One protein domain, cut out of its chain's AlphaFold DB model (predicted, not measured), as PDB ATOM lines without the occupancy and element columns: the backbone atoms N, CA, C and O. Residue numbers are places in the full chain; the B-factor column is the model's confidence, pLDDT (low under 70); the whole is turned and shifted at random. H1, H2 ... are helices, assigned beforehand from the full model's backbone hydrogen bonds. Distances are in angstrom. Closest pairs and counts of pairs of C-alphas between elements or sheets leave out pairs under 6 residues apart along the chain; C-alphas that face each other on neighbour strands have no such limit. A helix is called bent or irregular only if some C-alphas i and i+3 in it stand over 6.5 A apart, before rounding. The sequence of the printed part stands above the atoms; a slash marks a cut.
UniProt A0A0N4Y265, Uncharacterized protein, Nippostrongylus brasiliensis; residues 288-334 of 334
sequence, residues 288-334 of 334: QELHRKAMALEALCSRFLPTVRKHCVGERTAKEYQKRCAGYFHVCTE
ATOM      1  N   GLN A 288     211.639 190.811 156.348       75.88
ATOM      2  CA  GLN A 288     211.405 190.307 157.708       75.88
ATOM      3  C   GLN A 288     212.077 188.953 157.970       75.88
ATOM      4  O   GLN A 288     212.622 188.730 159.053       75.88
ATOM      5  N   GLU A 289     212.092 188.054 156.983       76.19
ATOM      6  CA  GLU A 289     212.724 186.743 157.142       76.19
ATOM      7  C   GLU A 289     214.258 186.839 157.190       76.19
ATOM      8  O   GLU A 289     214.898 186.176 158.011       76.19
ATOM      9  N   LEU A 290     214.851 187.705 156.362       72.69
ATOM     10  CA  LEU A 290     216.293 187.976 156.370       72.69
ATOM     11  C   LEU A 290     216.724 188.627 157.685       72.69
ATOM     12  O   LEU A 290     217.705 188.204 158.289       72.69
ATOM     13  N   HIS A 291     215.941 189.584 158.180       75.25
ATOM     14  CA  HIS A 291     216.183 190.220 159.468       75.25
ATOM     15  C   HIS A 291     216.064 189.224 160.629       75.25
ATOM     16  O   HIS A 291     216.923 189.191 161.506       75.25
ATOM     17  N   ARG A 292     215.068 188.327 160.611       79.81
ATOM     18  CA  ARG A 292     214.940 187.261 161.617       79.81
ATOM     19  C   ARG A 292     216.150 186.320 161.618       79.81
ATOM     20  O   ARG A 292     216.612 185.922 162.688       79.81
ATOM     21  N   LYS A 293     216.670 185.966 160.438       81.25
ATOM     22  CA  LYS A 293     217.885 185.147 160.290       81.25
ATOM     23  C   LYS A 293     219.130 185.886 160.794       81.25
ATOM     24  O   LYS A 293     219.914 185.292 161.529       81.25
ATOM     25  N   ALA A 294     219.262 187.174 160.485       78.62
ATOM     26  CA  ALA A 294     220.349 188.020 160.974       78.62
ATOM     27  C   ALA A 294     220.331 188.159 162.510       78.62
ATOM     28  O   ALA A 294     221.364 187.999 163.152       78.62
ATOM     29  N   MET A 295     219.151 188.335 163.112       78.38
ATOM     30  CA  MET A 295     218.966 188.377 164.571       78.38
ATOM     31  C   MET A 295     219.350 187.061 165.256       78.38
ATOM     32  O   MET A 295     219.981 187.054 166.312       78.38
ATOM     33  N   ALA A 296     218.981 185.924 164.657       80.31
ATOM     34  CA  ALA A 296     219.357 184.613 165.178       80.31
ATOM     35  C   ALA A 296     220.876 184.384 165.107       80.31
ATOM     36  O   ALA A 296     221.457 183.812 166.033       80.31
ATOM     37  N   LEU A 297     221.517 184.859 164.035       80.81
ATOM     38  CA  LEU A 297     222.966 184.799 163.869       80.81
ATOM     39  C   LEU A 297     223.686 185.689 164.893       80.81
ATOM     40  O   LEU A 297     224.602 185.224 165.563       80.81
ATOM     41  N   GLU A 298     223.218 186.922 165.093       80.12
ATOM     42  CA  GLU A 298     223.752 187.864 166.085       80.12
ATOM     43  C   GLU A 298     223.681 187.292 167.512       80.12
ATOM     44  O   GLU A 298     224.655 187.356 168.271       80.12
ATOM     45  N   ALA A 299     222.563 186.649 167.868       80.81
ATOM     46  CA  ALA A 299     222.398 185.983 169.160       80.81
ATOM     47  C   ALA A 299     223.367 184.798 169.335       80.81
ATOM     48  O   ALA A 299     223.937 184.603 170.414       80.81
ATOM     49  N   LEU A 300     223.594 184.022 168.270       80.00
ATOM     50  CA  LEU A 300     224.544 182.911 168.272       80.00
ATOM     51  C   LEU A 300     225.981 183.423 168.442       80.00
ATOM     52  O   LEU A 300     226.709 182.950 169.318       80.00
ATOM     53  N   CYS A 301     226.368 184.429 167.658       81.12
ATOM     54  CA  CYS A 301     227.680 185.057 167.724       81.12
ATOM     55  C   CYS A 301     227.938 185.679 169.105       81.12
ATOM     56  O   CYS A 301     229.012 185.486 169.673       81.12
ATOM     57  N   SER A 302     226.944 186.331 169.707       82.00
ATOM     58  CA  SER A 302     227.053 186.899 171.059       82.00
ATOM     59  C   SER A 302     227.272 185.832 172.134       82.00
ATOM     60  O   SER A 302     228.031 186.047 173.078       82.00
ATOM     61  N   ARG A 303     226.670 184.647 171.978       81.75
ATOM     62  CA  ARG A 303     226.813 183.537 172.932       81.75
ATOM     63  C   ARG A 303     228.219 182.934 172.936       81.75
ATOM     64  O   ARG A 303     228.708 182.547 173.995       81.75
ATOM     65  N   PHE A 304     228.867 182.841 171.774       79.25
ATOM     66  CA  PHE A 304     230.210 182.259 171.649       79.25
ATOM     67  C   PHE A 304     231.344 183.278 171.822       79.25
ATOM     68  O   PHE A 304     232.480 182.884 172.086       79.25
ATOM     69  N   LEU A 305     231.040 184.576 171.752       79.25
ATOM     70  CA  LEU A 305     232.001 185.675 171.860       79.25
ATOM     71  C   LEU A 305     232.883 185.622 173.132       79.25
ATOM     72  O   LEU A 305     234.097 185.789 172.997       79.25
ATOM     73  N   PRO A 306     232.375 185.316 174.346       80.75
ATOM     74  CA  PRO A 306     233.220 185.203 175.541       80.75
ATOM     75  C   PRO A 306     234.207 184.030 175.474       80.75
ATOM     76  O   PRO A 306     235.365 184.158 175.869       80.75
ATOM     77  N   THR A 307     233.765 182.885 174.945       77.81
ATOM     78  CA  THR A 307     234.602 181.689 174.781       77.81
ATOM     79  C   THR A 307     235.679 181.920 173.727       77.81
ATOM     80  O   THR A 307     236.838 181.567 173.937       77.81
ATOM     81  N   VAL A 308     235.322 182.569 172.618       81.75
ATOM     82  CA  VAL A 308     236.256 182.899 171.539       81.75
ATOM     83  C   VAL A 308     237.304 183.898 172.021       81.75
ATOM     84  O   VAL A 308     238.489 183.647 171.846       81.75
ATOM     85  N   ARG A 309     236.914 184.967 172.728       79.69
ATOM     86  CA  ARG A 309     237.868 185.944 173.290       79.69
ATOM     87  C   ARG A 309     238.897 185.317 174.232       79.69
ATOM     88  O   ARG A 309     240.029 185.781 174.288       79.69
ATOM     89  N   LYS A 310     238.509 184.280 174.979       81.12
ATOM     90  CA  LYS A 310     239.386 183.621 175.955       81.12
ATOM     91  C   LYS A 310     240.333 182.596 175.324       81.12
ATOM     92  O   LYS A 310     241.443 182.421 175.817       81.12
ATOM     93  N   HIS A 311     239.894 181.903 174.273       78.38
ATOM     94  CA  HIS A 311     240.601 180.732 173.739       78.38
ATOM     95  C   HIS A 311     241.169 180.920 172.327       78.38
ATOM     96  O   HIS A 311     242.074 180.182 171.942       78.38
ATOM     97  N   CYS A 312     240.677 181.896 171.565       77.44
ATOM     98  CA  CYS A 312     241.083 182.156 170.188       77.44
ATOM     99  C   CYS A 312     242.054 183.339 170.136       77.44
ATOM    100  O   CYS A 312     241.661 184.475 169.880       77.44
ATOM    101  N   VAL A 313     243.334 183.069 170.396       78.06
ATOM    102  CA  VAL A 313     244.411 184.069 170.372       78.06
ATOM    103  C   VAL A 313     245.309 183.790 169.169       78.06
ATOM    104  O   VAL A 313     246.396 183.236 169.315       78.06
ATOM    105  N   GLY A 314     244.820 184.110 167.967       68.81
ATOM    106  CA  GLY A 314     245.567 183.981 166.708       68.81
ATOM    107  C   GLY A 314     246.332 182.655 166.582       68.81
ATOM    108  O   GLY A 314     245.764 181.575 166.766       68.81
ATOM    109  N   GLU A 315     247.640 182.745 166.339       67.94
ATOM    110  CA  GLU A 315     248.548 181.597 166.176       67.94
ATOM    111  C   GLU A 315     248.749 180.748 167.447       67.94
ATOM    112  O   GLU A 315     249.229 179.620 167.363       67.94
ATOM    113  N   ARG A 316     248.356 181.242 168.630       71.75
ATOM    114  CA  ARG A 316     248.494 180.539 169.923       71.75
ATOM    115  C   ARG A 316     247.230 179.788 170.350       71.75
ATOM    116  O   ARG A 316     247.141 179.309 171.479       71.75
ATOM    117  N   THR A 317     246.242 179.684 169.466       80.19
ATOM    118  CA  THR A 317     244.995 178.957 169.728       80.19
ATOM    119  C   THR A 317     245.273 177.457 169.886       80.19
ATOM    120  O   THR A 317     245.858 176.832 169.001       80.19
ATOM    121  N   ALA A 318     244.828 176.847 170.990       79.25
ATOM    122  CA  ALA A 318     244.988 175.407 171.191       79.25
ATOM    123  C   ALA A 318     244.265 174.604 170.090       79.25
ATOM    124  O   ALA A 318     243.167 174.970 169.656       79.25
ATOM    125  N   LYS A 319     244.860 173.481 169.657       78.81
ATOM    126  CA  LYS A 319     244.372 172.659 168.525       78.81
ATOM    127  C   LYS A 319     242.906 172.229 168.662       78.81
ATOM    128  O   LYS A 319     242.209 172.085 167.663       78.81
ATOM    129  N   GLU A 320     242.426 172.059 169.892       79.56
ATOM    130  CA  GLU A 320     241.037 171.699 170.199       79.56
ATOM    131  C   GLU A 320     240.023 172.824 169.913       79.56
ATOM    132  O   GLU A 320     238.884 172.547 169.531       79.56
ATOM    133  N   TYR A 321     240.437 174.093 170.011       77.12
ATOM    134  CA  TYR A 321     239.577 175.254 169.753       77.12
ATOM    135  C   TYR A 321     239.742 175.818 168.344       77.12
ATOM    136  O   TYR A 321     238.845 176.509 167.871       77.12
ATOM    137  N   GLN A 322     240.814 175.469 167.629       80.38
ATOM    138  CA  GLN A 322     241.149 176.031 166.317       80.38
ATOM    139  C   GLN A 322     239.993 175.952 165.301       80.38
ATOM    140  O   GLN A 322     239.676 176.946 164.652       80.38
ATOM    141  N   LYS A 323     239.290 174.811 165.220       79.25
ATOM    142  CA  LYS A 323     238.121 174.652 164.329       79.25
ATOM    143  C   LYS A 323     236.919 175.505 164.754       79.25
ATOM    144  O   LYS A 323     236.201 176.010 163.897       79.25
ATOM    145  N   ARG A 324     236.695 175.671 166.062       76.94
ATOM    146  CA  ARG A 324     235.588 176.479 166.606       76.94
ATOM    147  C   ARG A 324     235.858 177.973 166.435       76.94
ATOM    148  O   ARG A 324     234.952 178.708 166.066       76.94
ATOM    149  N   CYS A 325     237.105 178.391 166.632       79.62
ATOM    150  CA  CYS A 325     237.570 179.748 166.368       79.62
ATOM    151  C   CYS A 325     237.434 180.098 164.882       79.62
ATOM    152  O   CYS A 325     236.835 181.114 164.556       79.62
ATOM    153  N   ALA A 326     237.912 179.229 163.983       79.88
ATOM    154  CA  ALA A 326     237.798 179.442 162.540       79.88
ATOM    155  C   ALA A 326     236.334 179.547 162.080       79.88
ATOM    156  O   ALA A 326     235.996 180.451 161.325       79.88
ATOM    157  N   GLY A 327     235.454 178.668 162.580       78.81
ATOM    158  CA  GLY A 327     234.022 178.734 162.280       78.81
ATOM    159  C   GLY A 327     233.360 180.016 162.788       78.81
ATOM    160  O   GLY A 327     232.531 180.587 162.094       78.81
ATOM    161  N   TYR A 328     233.753 180.504 163.965       79.38
ATOM    162  CA  TYR A 328     233.260 181.774 164.489       79.38
ATOM    163  C   TYR A 328     233.718 182.970 163.646       79.38
ATOM    164  O   TYR A 328     232.890 183.790 163.266       79.38
ATOM    165  N   PHE A 329     235.009 183.057 163.307       79.50
ATOM    166  CA  PHE A 329     235.534 184.166 162.502       79.50
ATOM    167  C   PHE A 329     235.019 184.151 161.050       79.50
ATOM    168  O   PHE A 329     234.859 185.197 160.435       79.50
ATOM    169  N   HIS A 330     234.692 182.987 160.495       78.69
ATOM    170  CA  HIS A 330     234.062 182.928 159.173       78.69
ATOM    171  C   HIS A 330     232.598 183.407 159.198       78.69
ATOM    172  O   HIS A 330     232.079 183.864 158.191       78.69
ATOM    173  N   VAL A 331     231.897 183.259 160.325       77.00
ATOM    174  CA  VAL A 331     230.438 183.470 160.392       77.00
ATOM    175  C   VAL A 331     230.052 184.793 161.061       77.00
ATOM    176  O   VAL A 331     228.972 185.308 160.799       77.00
ATOM    177  N   CYS A 332     230.901 185.325 161.942       76.56
ATOM    178  CA  CYS A 332     230.572 186.450 162.824       76.56
ATOM    179  C   CYS A 332     231.443 187.703 162.612       76.56
ATOM    180  O   CYS A 332     231.247 188.680 163.334       76.56
ATOM    181  N   THR A 333     232.430 187.670 161.708       65.06
ATOM    182  CA  THR A 333     233.306 188.823 161.393       65.06
ATOM    183  C   THR A 333     233.239 189.298 159.938       65.06
ATOM    184  O   THR A 333     233.889 190.291 159.622       65.06
ATOM    185  N   GLU A 334     232.448 188.634 159.091       48.03
ATOM    186  CA  GLU A 334     231.942 189.171 157.813       48.03
ATOM    187  C   GLU A 334     230.544 189.755 158.037       48.03
ATOM    188  O   GLU A 334     230.236 190.797 157.415       48.03
TER     189      GLU A 334
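AT A GLANCE: This is residues 288 to 334 of the 334 residues of an uncharacterized protein of Nippostrongylus brasiliensis (UniProt A0A0N4Y265). What shape does the backbone make? It is a helical hairpin with unequal arms: the long helix H1, kinked on its way, and the shorter H2, which folds back beside the later part of H1, while residues 288 to 296 of H1 stick out alone as an arm. What is it built of? The printed part has 47 residues with two named helices, H1 then H2, and no named strand; the class is all helix. How large and how dense is it? It is loose, with a radius of gyration of the C-alphas of 12.1 A, and spans 40 by 16 by 14 A, the free arm adding to the length.

HOW THE PARTS SIT: How does H1, residues 288 to 311, stand to H2, residues 319 to 332? They touch, and the closest C-alphas, those of Cys 301 and Cys 332, are 5.9 A apart. They form a hairpin and run opposite ways at a shallow tilt of 32 degrees. What do the backbone N and O atoms show? Of the O i to N i+4 pairs, 18 of 20 in H1 and 8 of 10 in H2 are within hydrogen-bond range.

IN THESE COORDINATES: Where does H1 run? It goes from C-alpha 288 at (211.405, 190.307, 157.708) to C-alpha 311, over 34.7 A. It has a kink of 42 degrees near residue 304 and is irregular, with C-alphas 303 and 306 7.1 A apart. Where does H2 run? It goes from C-alpha 319 at (244.372, 172.659, 168.525) to C-alpha 332 at (230.572, 186.450, 162.824), over 20.3 A. It is irregular too, with C-alphas 320 and 323 7.2 A apart.

THE WHOLE: Which C-alphas are farthest apart? Those of Gln 288 and Arg 316, at 40.3 A. Is there a cut or a long link? The printed part has no cut, and the seven residues between H1 and H2 are a short link. Where is confidence low? The pLDDT is under 70 at residues 314 to 315 and 333 to 334.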